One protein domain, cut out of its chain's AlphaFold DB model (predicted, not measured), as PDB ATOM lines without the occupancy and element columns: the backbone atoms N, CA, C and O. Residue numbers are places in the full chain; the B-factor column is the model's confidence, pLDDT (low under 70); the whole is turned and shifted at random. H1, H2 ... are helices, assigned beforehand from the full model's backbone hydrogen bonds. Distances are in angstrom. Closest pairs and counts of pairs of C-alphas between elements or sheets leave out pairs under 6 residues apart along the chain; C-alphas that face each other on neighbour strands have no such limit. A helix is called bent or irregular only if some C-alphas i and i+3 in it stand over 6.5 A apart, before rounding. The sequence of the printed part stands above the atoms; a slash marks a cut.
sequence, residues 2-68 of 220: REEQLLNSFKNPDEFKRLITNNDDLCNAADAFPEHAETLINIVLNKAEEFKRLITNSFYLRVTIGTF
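Overview. This is residues 2 to 68 of the 220 residues of an uncharacterized protein of Legionella drancourtii LLAP12 (UniProt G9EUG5). Look for a chain wound in two stacked turns of three short helices each, H1 to H3 and then H4 to H6. H3 and H4 form a helical hairpin in the middle, while H1 and H6 lie toward opposite ends of the longest span. The printed part has 67 residues, with six named helices in the order H1 H2 H3 H4 H5 H6 and no named strand, and the class is all helix. The whole is compact, with a radius of gyration of the C-alphas of 10.8 A and spans of 31 by 22 by 17 A.

Along the chain. Find C-alpha 3 at (-6.759, -6.455, -60.365); from there H1 runs through residues 3 to 9, 9.8 A long. Next come H2, residues 13 to 19, 9.9 A, and H3, residues 23 to 32, 14.1 A. Find C-alpha 34 at (-6.536, 1.947, -53.361), where the longest helix begins: H4, residues 34 to 46, 19.2 A. It is irregular, with 7.2 A between C-alphas 35 and 38, and its line is a rough one. H5 takes residues 48 to 54, 10.0 A, and H6 residues 58 to 67, 14.4 A, ending at C-alpha 67 at (-3.506, 1.201, -43.597).

Arrangement. Begin with H1 and H2, a helical hairpin: they touch, closest at the C-alphas of Ser 9 and Phe 16, 4.5 A, at a steep tilt of 40 degrees, opposite ways. H2 and H3 are close but not clearly touching, about perpendicular at 81 degrees, with the C-alphas of Leu 19 and Asp 25 closest at 7.7 A. H4 touches H3 with residues 36 to 40 alone; in this hairpin the closest C-alphas, of Ala 30 and Ala 37, are 4.5 A apart, and the tilt is a shallow 30 degrees, opposite ways. H4 and H5 touch only at the corner, with the C-alphas of Val 44 and Phe 51 closest at 5.0 A. H6 touches H3, the same way at a shallow tilt of 9 degrees, with the C-alphas of Cys 27 and Thr 67 closest at 6.3 A. H1 and H4 are near each other, as are H2 and H5. H4 and H6 are apart. Each O i to N i+4 pair is within hydrogen-bond range in H1, H2, H3, H5 and H6, and 7 of 9 are in H4.

Size, cuts and confidence. The two C-alphas farthest apart, those of Glu 4 and Ser 58, are 31.7 A apart. The printed part has no cut, and the five links between the helices are tight. The mean pLDDT of the printed part is 96.4, and no printed residue is under 70.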
ATOM      1  N   ARG A   2      -3.012  -9.592 -59.966       92.69
ATOM      2  CA  ARG A   2      -3.667  -8.699 -60.950       92.69
ATOM      3  C   ARG A   2      -5.025  -8.225 -60.416       92.69
ATOM      4  O   ARG A   2      -5.673  -8.988 -59.705       92.69
ATOM      5  N   GLU A   3      -5.475  -7.034 -60.809       93.62
ATOM      6  CA  GLU A   3      -6.759  -6.455 -60.365       93.62
ATOM      7  C   GLU A   3      -7.956  -7.376 -60.656       93.62
ATOM      8  O   GLU A   3      -8.792  -7.616 -59.794       93.62
ATOM      9  N   GLU A   4      -8.000  -8.007 -61.831       93.75
ATOM     10  CA  GLU A   4      -9.057  -8.968 -62.182       93.75
ATOM     11  C   GLU A   4      -9.135 -10.151 -61.195       93.75
ATOM     12  O   GLU A   4     -10.220 -10.609 -60.836       93.75
ATOM     13  N   GLN A   5      -7.984 -10.632 -60.708       92.69
ATOM     14  CA  GLN A   5      -7.936 -11.705 -59.710       92.69
ATOM     15  C   GLN A   5      -8.489 -11.219 -58.368       92.69
ATOM     16  O   GLN A   5      -9.240 -11.945 -57.719       92.69
ATOM     17  N   LEU A   6      -8.168  -9.980 -57.989       95.00
ATOM     18  CA  LEU A   6      -8.691  -9.338 -56.788       95.00
ATOM     19  C   LEU A   6     -10.220  -9.194 -56.854       95.00
ATOM     20  O   LEU A   6     -10.919  -9.634 -55.943       95.00
ATOM     21  N   LEU A   7     -10.748  -8.681 -57.964       95.06
ATOM     22  CA  LEU A   7     -12.189  -8.525 -58.185       95.06
ATOM     23  C   LEU A   7     -12.937  -9.864 -58.156       95.06
ATOM     24  O   LEU A   7     -14.033  -9.957 -57.596       95.06
ATOM     25  N   ASN A   8     -12.346 -10.917 -58.724       93.75
ATOM     26  CA  ASN A   8     -12.911 -12.265 -58.653       93.75
ATOM     27  C   ASN A   8     -12.918 -12.804 -57.215       93.75
ATOM     28  O   ASN A   8     -13.887 -13.444 -56.801       93.75
ATOM     29  N   SER A   9     -11.887 -12.491 -56.428       95.94
ATOM     30  CA  SER A   9     -11.793 -12.901 -55.026       95.94
ATOM     31  C   SER A   9     -12.886 -12.298 -54.141       95.94
ATOM     32  O   SER A   9     -13.382 -12.964 -53.238       95.94
ATOM     33  N   PHE A  10     -13.370 -11.089 -54.448       94.62
ATOM     34  CA  PHE A  10     -14.462 -10.462 -53.689       94.62
ATOM     35  C   PHE A  10     -15.774 -11.251 -53.755       94.62
ATOM     36  O   PHE A  10     -16.605 -11.155 -52.853       94.62
ATOM     37  N   LYS A  11     -15.954 -12.064 -54.802       93.88
ATOM     38  CA  LYS A  11     -17.144 -12.899 -55.013       93.88
ATOM     39  C   LYS A  11     -16.969 -14.327 -54.497       93.88
ATOM     40  O   LYS A  11     -17.959 -15.034 -54.343       93.88
ATOM     41  N   ASN A  12     -15.733 -14.756 -54.240       94.81
ATOM     42  CA  ASN A  12     -15.410 -16.123 -53.854       94.81
ATOM     43  C   ASN A  12     -14.546 -16.133 -52.576       94.81
ATOM     44  O   ASN A  12     -13.350 -15.846 -52.649       94.81
ATOM     45  N   PRO A  13     -15.115 -16.510 -51.413       93.75
ATOM     46  CA  PRO A  13     -14.384 -16.568 -50.147       93.75
ATOM     47  C   PRO A  13     -13.123 -17.440 -50.176       93.75
ATOM     48  O   PRO A  13     -12.137 -17.091 -49.529       93.75
ATOM     49  N   ASP A  14     -13.126 -18.546 -50.921       95.12
ATOM     50  CA  ASP A  14     -11.964 -19.436 -51.004       95.12
ATOM     51  C   ASP A  14     -10.843 -18.797 -51.824       95.12
ATOM     52  O   ASP A  14      -9.671 -18.869 -51.452       95.12
ATOM     53  N   GLU A  15     -11.202 -18.087 -52.894       96.31
ATOM     54  CA  GLU A  15     -10.245 -17.322 -53.692       96.31
ATOM     55  C   GLU A  15      -9.678 -16.138 -52.900       96.31
ATOM     56  O   GLU A  15      -8.478 -15.873 -52.964       96.31
ATOM     57  N   PHE A  16     -10.506 -15.471 -52.090       97.00
ATOM     58  CA  PHE A  16     -10.044 -14.433 -51.169       97.00
ATOM     59  C   PHE A  16      -9.014 -14.977 -50.179       97.00
ATOM     60  O   PHE A  16      -7.938 -14.404 -50.044       97.00
ATOM     61  N   LYS A  17      -9.292 -16.117 -49.535       96.94
ATOM     62  CA  LYS A  17      -8.346 -16.761 -48.607       96.94
ATOM     63  C   LYS A  17      -7.059 -17.209 -49.295       96.94
ATOM     64  O   LYS A  17      -5.993 -17.139 -48.690       96.94
ATOM     65  N   ARG A  18      -7.154 -17.669 -50.546       97.12
ATOM     66  CA  ARG A  18      -6.002 -18.090 -51.349       97.12
ATOM     67  C   ARG A  18      -5.098 -16.915 -51.722       97.12
ATOM     68  O   ARG A  18      -3.883 -17.086 -51.750       97.12
ATOM     69  N   LEU A  19      -5.679 -15.760 -52.054       96.88
ATOM     70  CA  LEU A  19      -4.934 -14.569 -52.478       96.88
ATOM     71  C   LEU A  19      -4.454 -13.708 -51.306       96.88
ATOM     72  O   LEU A  19      -3.346 -13.187 -51.362       96.88
ATOM     73  N   ILE A  20      -5.276 -13.560 -50.269       98.00
ATOM     74  CA  ILE A  20      -4.999 -12.759 -49.078       98.00
ATOM     75  C   ILE A  20      -4.773 -13.723 -47.920       98.00
ATOM     76  O   ILE A  20      -5.700 -14.064 -47.179       98.00
ATOM     77  N   THR A  21      -3.543 -14.217 -47.785       97.31
ATOM     78  CA  THR A  21      -3.228 -15.290 -46.830       97.31
ATOM     79  C   THR A  21      -3.020 -14.758 -45.415       97.31
ATOM     80  O   THR A  21      -3.362 -15.437 -44.445       97.31
ATOM     81  N   ASN A  22      -2.529 -13.525 -45.292       98.00
ATOM     82  CA  ASN A  22      -2.202 -12.865 -44.032       98.00
ATOM     83  C   ASN A  22      -2.489 -11.348 -44.087       98.00
ATOM     84  O   ASN A  22      -2.988 -10.828 -45.088       98.00
ATOM     85  N   ASN A  23      -2.205 -10.642 -42.988       98.38
ATOM     86  CA  ASN A  23      -2.416  -9.197 -42.886       98.38
ATOM     87  C   ASN A  23      -1.570  -8.386 -43.872       98.38
ATOM     88  O   ASN A  23      -2.051  -7.401 -44.421       98.38
ATOM     89  N   ASP A  24      -0.322  -8.796 -44.090       98.00
ATOM     90  CA  ASP A  24       0.594  -8.078 -44.969       98.00
ATOM     91  C   ASP A  24       0.079  -8.143 -46.413       98.00
ATOM     92  O   ASP A  24       0.065  -7.129 -47.101       98.00
ATOM     93  N   ASP A  25      -0.453  -9.290 -46.854       98.19
ATOM     94  CA  ASP A  25      -1.120  -9.415 -48.157       98.19
ATOM     95  C   ASP A  25      -2.335  -8.484 -48.272       98.19
ATOM     96  O   ASP A  25      -2.541  -7.870 -49.318       98.19
ATOM     97  N   LEU A  26      -3.135  -8.365 -47.203       98.50
ATOM     98  CA  LEU A  26      -4.298  -7.474 -47.159       98.50
ATOM     99  C   LEU A  26      -3.869  -6.014 -47.337       98.50
ATOM    100  O   LEU A  26      -4.443  -5.303 -48.162       98.50
ATOM    101  N   CYS A  27      -2.871  -5.575 -46.572       97.81
ATOM    102  CA  CYS A  27      -2.374  -4.205 -46.622       97.81
ATOM    103  C   CYS A  27      -1.677  -3.906 -47.952       97.81
ATOM    104  O   CYS A  27      -1.997  -2.911 -48.591       97.81
ATOM    105  N   ASN A  28      -0.831  -4.817 -48.439       97.69
ATOM    106  CA  ASN A  28      -0.193  -4.694 -49.750       97.69
ATOM    107  C   ASN A  28      -1.223  -4.635 -50.886       97.69
ATOM    108  O   ASN A  28      -1.025  -3.914 -51.861       97.69
ATOM    109  N   ALA A  29      -2.327  -5.385 -50.786       97.75
ATOM    110  CA  ALA A  29      -3.412  -5.317 -51.758       97.75
ATOM    111  C   ALA A  29      -4.139  -3.967 -51.714       97.75
ATOM    112  O   ALA A  29      -4.449  -3.424 -52.770       97.75
ATOM    113  N   ALA A  30      -4.387  -3.416 -50.524       97.81
ATOM    114  CA  ALA A  30      -4.997  -2.097 -50.381       97.81
ATOM    115  C   ALA A  30      -4.090  -0.976 -50.909       97.81
ATOM    116  O   ALA A  30      -4.580  -0.068 -51.573       97.81
ATOM    117  N   ASP A  31      -2.779  -1.073 -50.686       96.50
ATOM    118  CA  ASP A  31      -1.804  -0.102 -51.192       96.50
ATOM    119  C   ASP A  31      -1.649  -0.186 -52.719       96.50
ATOM    120  O   ASP A  31      -1.523   0.834 -53.398       96.50
ATOM    121  N   ALA A  32      -1.673  -1.401 -53.277       97.00
ATOM    122  CA  ALA A  32      -1.570  -1.621 -54.719       97.00
ATOM    123  C   ALA A  32      -2.859  -1.271 -55.481       97.00
ATOM    124  O   ALA A  32      -2.781  -0.935 -56.663       97.00
ATOM    125  N   PHE A  33      -4.018  -1.357 -54.821       96.81
ATOM    126  CA  PHE A  33      -5.342  -1.120 -55.405       96.81
ATOM    127  C   PHE A  33      -6.216  -0.235 -54.489       96.81
ATOM    128  O   PHE A  33      -7.185  -0.725 -53.892       96.81
ATOM    129  N   PRO A  34      -5.889   1.065 -54.336       95.94
ATOM    130  CA  PRO A  34      -6.536   1.947 -53.361       95.94
ATOM    131  C   PRO A  34      -8.049   2.097 -53.554       95.94
ATOM    132  O   PRO A  34      -8.793   2.196 -52.580       95.94
ATOM    133  N   GLU A  35      -8.531   2.058 -54.797       96.94
ATOM    134  CA  GLU A  35      -9.956   2.102 -55.141       96.94
ATOM    135  C   GLU A  35     -10.753   0.911 -54.583       96.94
ATOM    136  O   GLU A  35     -11.963   1.016 -54.369       96.94
ATOM    137  N   HIS A  36     -10.073  -0.199 -54.285       97.06
ATOM    138  CA  HIS A  36     -10.670  -1.415 -53.732       97.06
ATOM    139  C   HIS A  36     -10.394  -1.598 -52.233       97.06
ATOM    140  O   HIS A  36     -10.919  -2.544 -51.636       97.06
ATOM    141  N   ALA A  37      -9.634  -0.697 -51.598       97.12
ATOM    142  CA  ALA A  37      -9.290  -0.766 -50.175       97.12
ATOM    143  C   ALA A  37     -10.536  -0.821 -49.271       97.12
ATOM    144  O   ALA A  37     -10.581  -1.609 -48.328       97.12
ATOM    145  N   GLU A  38     -11.581  -0.058 -49.608       97.62
ATOM    146  CA  GLU A  38     -12.878  -0.082 -48.917       97.62
ATOM    147  C   GLU A  38     -13.524  -1.476 -48.957       97.62
ATOM    148  O   GLU A  38     -14.015  -1.988 -47.951       97.62
ATOM    149  N   THR A  39     -13.505  -2.129 -50.119       97.69
ATOM    150  CA  THR A  39     -14.086  -3.468 -50.277       97.69
ATOM    151  C   THR A  39     -13.271  -4.505 -49.510       97.69
ATOM    152  O   THR A  39     -13.845  -5.348 -48.818       97.69
ATOM    153  N   LEU A  40     -11.939  -4.407 -49.578       97.88
ATOM    154  CA  LEU A  40     -11.014  -5.277 -48.854       97.88
ATOM    155  C   LEU A  40     -11.288  -5.262 -47.352       97.88
ATOM    156  O   LEU A  40     -11.559  -6.311 -46.766       97.88
ATOM    157  N   ILE A  41     -11.274  -4.082 -46.733       98.19
ATOM    158  CA  ILE A  41     -11.482  -3.977 -45.290       98.19
ATOM    159  C   ILE A  41     -12.905  -4.371 -44.892       98.19
ATOM    160  O   ILE A  41     -13.079  -5.063 -43.894       98.19
ATOM    161  N   ASN A  42     -13.924  -4.053 -45.694       97.81
ATOM    162  CA  ASN A  42     -15.297  -4.461 -45.394       97.81
ATOM    163  C   ASN A  42     -15.482  -5.988 -45.396       97.81
ATOM    164  O   ASN A  42     -16.292  -6.493 -44.619       97.81
ATOM    165  N   ILE A  43     -14.731  -6.748 -46.202       97.31
ATOM    166  CA  ILE A  43     -14.736  -8.220 -46.109       97.31
ATOM    167  C   ILE A  43     -14.226  -8.669 -44.734       97.31
ATOM    168  O   ILE A  43     -14.830  -9.553 -44.125       97.31
ATOM    169  N   VAL A  44     -13.153  -8.045 -44.242       97.88
ATOM    170  CA  VAL A  44     -12.542  -8.362 -42.942       97.88
ATOM    171  C   VAL A  44     -13.457  -7.965 -41.784       97.88
ATOM    172  O   VAL A  44     -13.677  -8.764 -40.880       97.88
ATOM    173  N   LEU A  45     -14.036  -6.762 -41.815       97.25
ATOM    174  CA  LEU A  45     -14.870  -6.241 -40.725       97.25
ATOM    175  C   LEU A  45     -16.224  -6.948 -40.605       97.25
ATOM    176  O   LEU A  45     -16.752  -7.059 -39.501       97.25
ATOM    177  N   ASN A  46     -16.785  -7.439 -41.713       96.06
ATOM    178  CA  ASN A  46     -18.100  -8.089 -41.717       96.06
ATOM    179  C   ASN A  46     -18.043  -9.603 -41.460       96.06
ATOM    180  O   ASN A  46     -19.088 -10.239 -41.319       96.06
ATOM    181  N   LYS A  47     -16.848 -10.205 -41.414       95.44
ATOM    182  CA  LYS A  47     -16.667 -11.647 -41.206       95.44
ATOM    183  C   LYS A  47     -15.713 -11.889 -40.043       95.44
ATOM    184  O   LYS A  47     -14.506 -11.739 -40.195       95.44
ATOM    185  N   ALA A  48     -16.249 -12.342 -38.909       94.81
ATOM    186  CA  ALA A  48     -15.464 -12.616 -37.701       94.81
ATOM    187  C   ALA A  48     -14.263 -13.546 -37.965       94.81
ATOM    188  O   ALA A  48     -13.161 -13.273 -37.501       94.81
ATOM    189  N   GLU A  49     -14.451 -14.584 -38.784       96.06
ATOM    190  CA  GLU A  49     -13.369 -15.496 -39.174       96.06
ATOM    191  C   GLU A  49     -12.247 -14.794 -39.950       96.06
ATOM    192  O   GLU A  49     -11.075 -15.080 -39.725       96.06
ATOM    193  N   GLU A  50     -12.571 -13.843 -40.832       97.81
ATOM    194  CA  GLU A  50     -11.559 -13.085 -41.578       97.81
ATOM    195  C   GLU A  50     -10.852 -12.074 -40.679       97.81
ATOM    196  O   GLU A  50      -9.629 -11.957 -40.744       97.81
ATOM    197  N   PHE A  51     -11.588 -11.402 -39.788       97.94
ATOM    198  CA  PHE A  51     -11.002 -10.536 -38.766       97.94
ATOM    199  C   PHE A  51      -9.992 -11.301 -37.907       97.94
ATOM    200  O   PHE A  51      -8.844 -10.881 -37.767       97.94
ATOM    201  N   LYS A  52     -10.385 -12.466 -37.383       97.50
ATOM    202  CA  LYS A  52      -9.532 -13.307 -36.538       97.50
ATOM    203  C   LYS A  52      -8.326 -13.859 -37.297       97.50
ATOM    204  O   LYS A  52      -7.215 -13.858 -36.766       97.50
ATOM    205  N   ARG A  53      -8.531 -14.301 -38.542       97.94
ATOM    206  CA  ARG A  53      -7.482 -14.855 -39.407       97.94
ATOM    207  C   ARG A  53      -6.452 -13.812 -39.826       97.94
ATOM    208  O   ARG A  53      -5.267 -14.126 -39.871       97.94
ATOM    209  N   LEU A  54      -6.892 -12.602 -40.165       98.44
ATOM    210  CA  LEU A  54      -6.025 -11.568 -40.735       98.44
ATOM    211  C   LEU A  54      -5.456 -10.627 -39.682       98.44
ATOM    212  O   LEU A  54      -4.363 -10.115 -39.868       98.44
ATOM    213  N   ILE A  55      -6.144 -10.403 -38.567       98.06
ATOM    214  CA  ILE A  55      -5.664  -9.548 -37.481       98.06
ATOM    215  C   ILE A  55      -5.299 -10.463 -36.322       98.06
ATOM    216  O   ILE A  55      -6.057 -10.607 -35.372       98.06
ATOM    217  N   THR A  56      -4.164 -11.153 -36.406       96.69
ATOM    218  CA  THR A  56      -3.852 -12.264 -35.484       96.69
ATOM    219  C   THR A  56      -3.328 -11.815 -34.119       96.69
ATOM    220  O   THR A  56      -3.422 -12.572 -33.154       96.69
ATOM    221  N   ASN A  57      -2.815 -10.588 -34.005       95.31
ATOM    222  CA  ASN A  57      -2.229 -10.045 -32.778       95.31
ATOM    223  C   ASN A  57      -2.262  -8.503 -32.757       95.31
ATOM    224  O   ASN A  57      -2.675  -7.855 -33.724       95.31
ATOM    225  N   SER A  58      -1.779  -7.910 -31.658       95.06
ATOM    226  CA  SER A  58      -1.734  -6.453 -31.473       95.06
ATOM    227  C   SER A  58      -0.900  -5.720 -32.529       95.06
ATOM    228  O   SER A  58      -1.163  -4.554 -32.815       95.06
ATOM    229  N   PHE A  59       0.116  -6.368 -33.111       94.81
ATOM    230  CA  PHE A  59       0.922  -5.780 -34.178       94.81
ATOM    231  C   PHE A  59       0.100  -5.624 -35.453       94.81
ATOM    232  O   PHE A  59      -0.005  -4.510 -35.961       94.81
ATOM    233  N   TYR A  60      -0.565  -6.686 -35.902       96.94
ATOM    234  CA  TYR A  60      -1.401  -6.624 -37.100       96.94
ATOM    235  C   TYR A  60      -2.648  -5.760 -36.922       96.94
ATOM    236  O   TYR A  60      -3.100  -5.140 -37.881       96.94
ATOM    237  N   LEU A  61      -3.157  -5.612 -35.696       96.69
ATOM    238  CA  LEU A  61      -4.177  -4.605 -35.391       96.69
ATOM    239  C   LEU A  61      -3.679  -3.187 -35.722       96.69
ATOM    240  O   LEU A  61      -4.393  -2.410 -36.355       96.69
ATOM    241  N   ARG A  62      -2.438  -2.860 -35.334       94.31
ATOM    242  CA  ARG A  62      -1.799  -1.564 -35.628       94.31
ATOM    243  C   ARG A  62      -1.523  -1.362 -37.103       94.31
ATOM    244  O   ARG A  62      -1.804  -0.277 -37.600       94.31
ATOM    245  N   VAL A  63      -1.012  -2.381 -37.784       95.75
ATOM    246  CA  VAL A  63      -0.779  -2.321 -39.232       95.75
ATOM    247  C   VAL A  63      -2.101  -2.075 -39.963       95.75
ATOM    248  O   VAL A  63      -2.210  -1.104 -40.704       95.75
ATOM    249  N   THR A  64      -3.144  -2.845 -39.641       97.00
ATOM    250  CA  THR A  64      -4.475  -2.699 -40.255       97.00
ATOM    251  C   THR A  64      -5.059  -1.306 -40.031       97.00
ATOM    252  O   THR A  64      -5.505  -0.676 -40.982       97.00
ATOM    253  N   ILE A  65      -5.043  -0.786 -38.799       95.06
ATOM    254  CA  ILE A  65      -5.545   0.570 -38.523       95.06
ATOM    255  C   ILE A  65      -4.694   1.632 -39.237       95.06
ATOM    256  O   ILE A  65      -5.228   2.627 -39.718       95.06
ATOM    257  N   GLY A  66      -3.379   1.422 -39.335       93.88
ATOM    258  CA  GLY A  66      -2.470   2.314 -40.049       93.88
ATOM    259  C   GLY A  66      -2.774   2.414 -41.545       93.88
ATOM    260  O   GLY A  66      -2.724   3.523 -42.083       93.88
ATOM    261  N   THR A  67      -3.115   1.288 -42.181       96.56
ATOM    262  CA  THR A  67      -3.506   1.201 -43.597       96.56
ATOM    263  C   THR A  67      -4.937   1.700 -43.825       96.56
ATOM    264  O   THR A  67      -5.176   2.520 -44.705       96.56
ATOM    265  N   PHE A  68      -5.898   1.271 -43.003       96.69
ATOM    266  CA  PHE A  68      -7.323   1.580 -43.156       96.69
ATOM    267  C   PHE A  68      -7.794   2.616 -42.128       96.69
ATOM    268  O   PHE A  68      -8.705   2.354 -41.338       96.69
TER     269      PHE A  68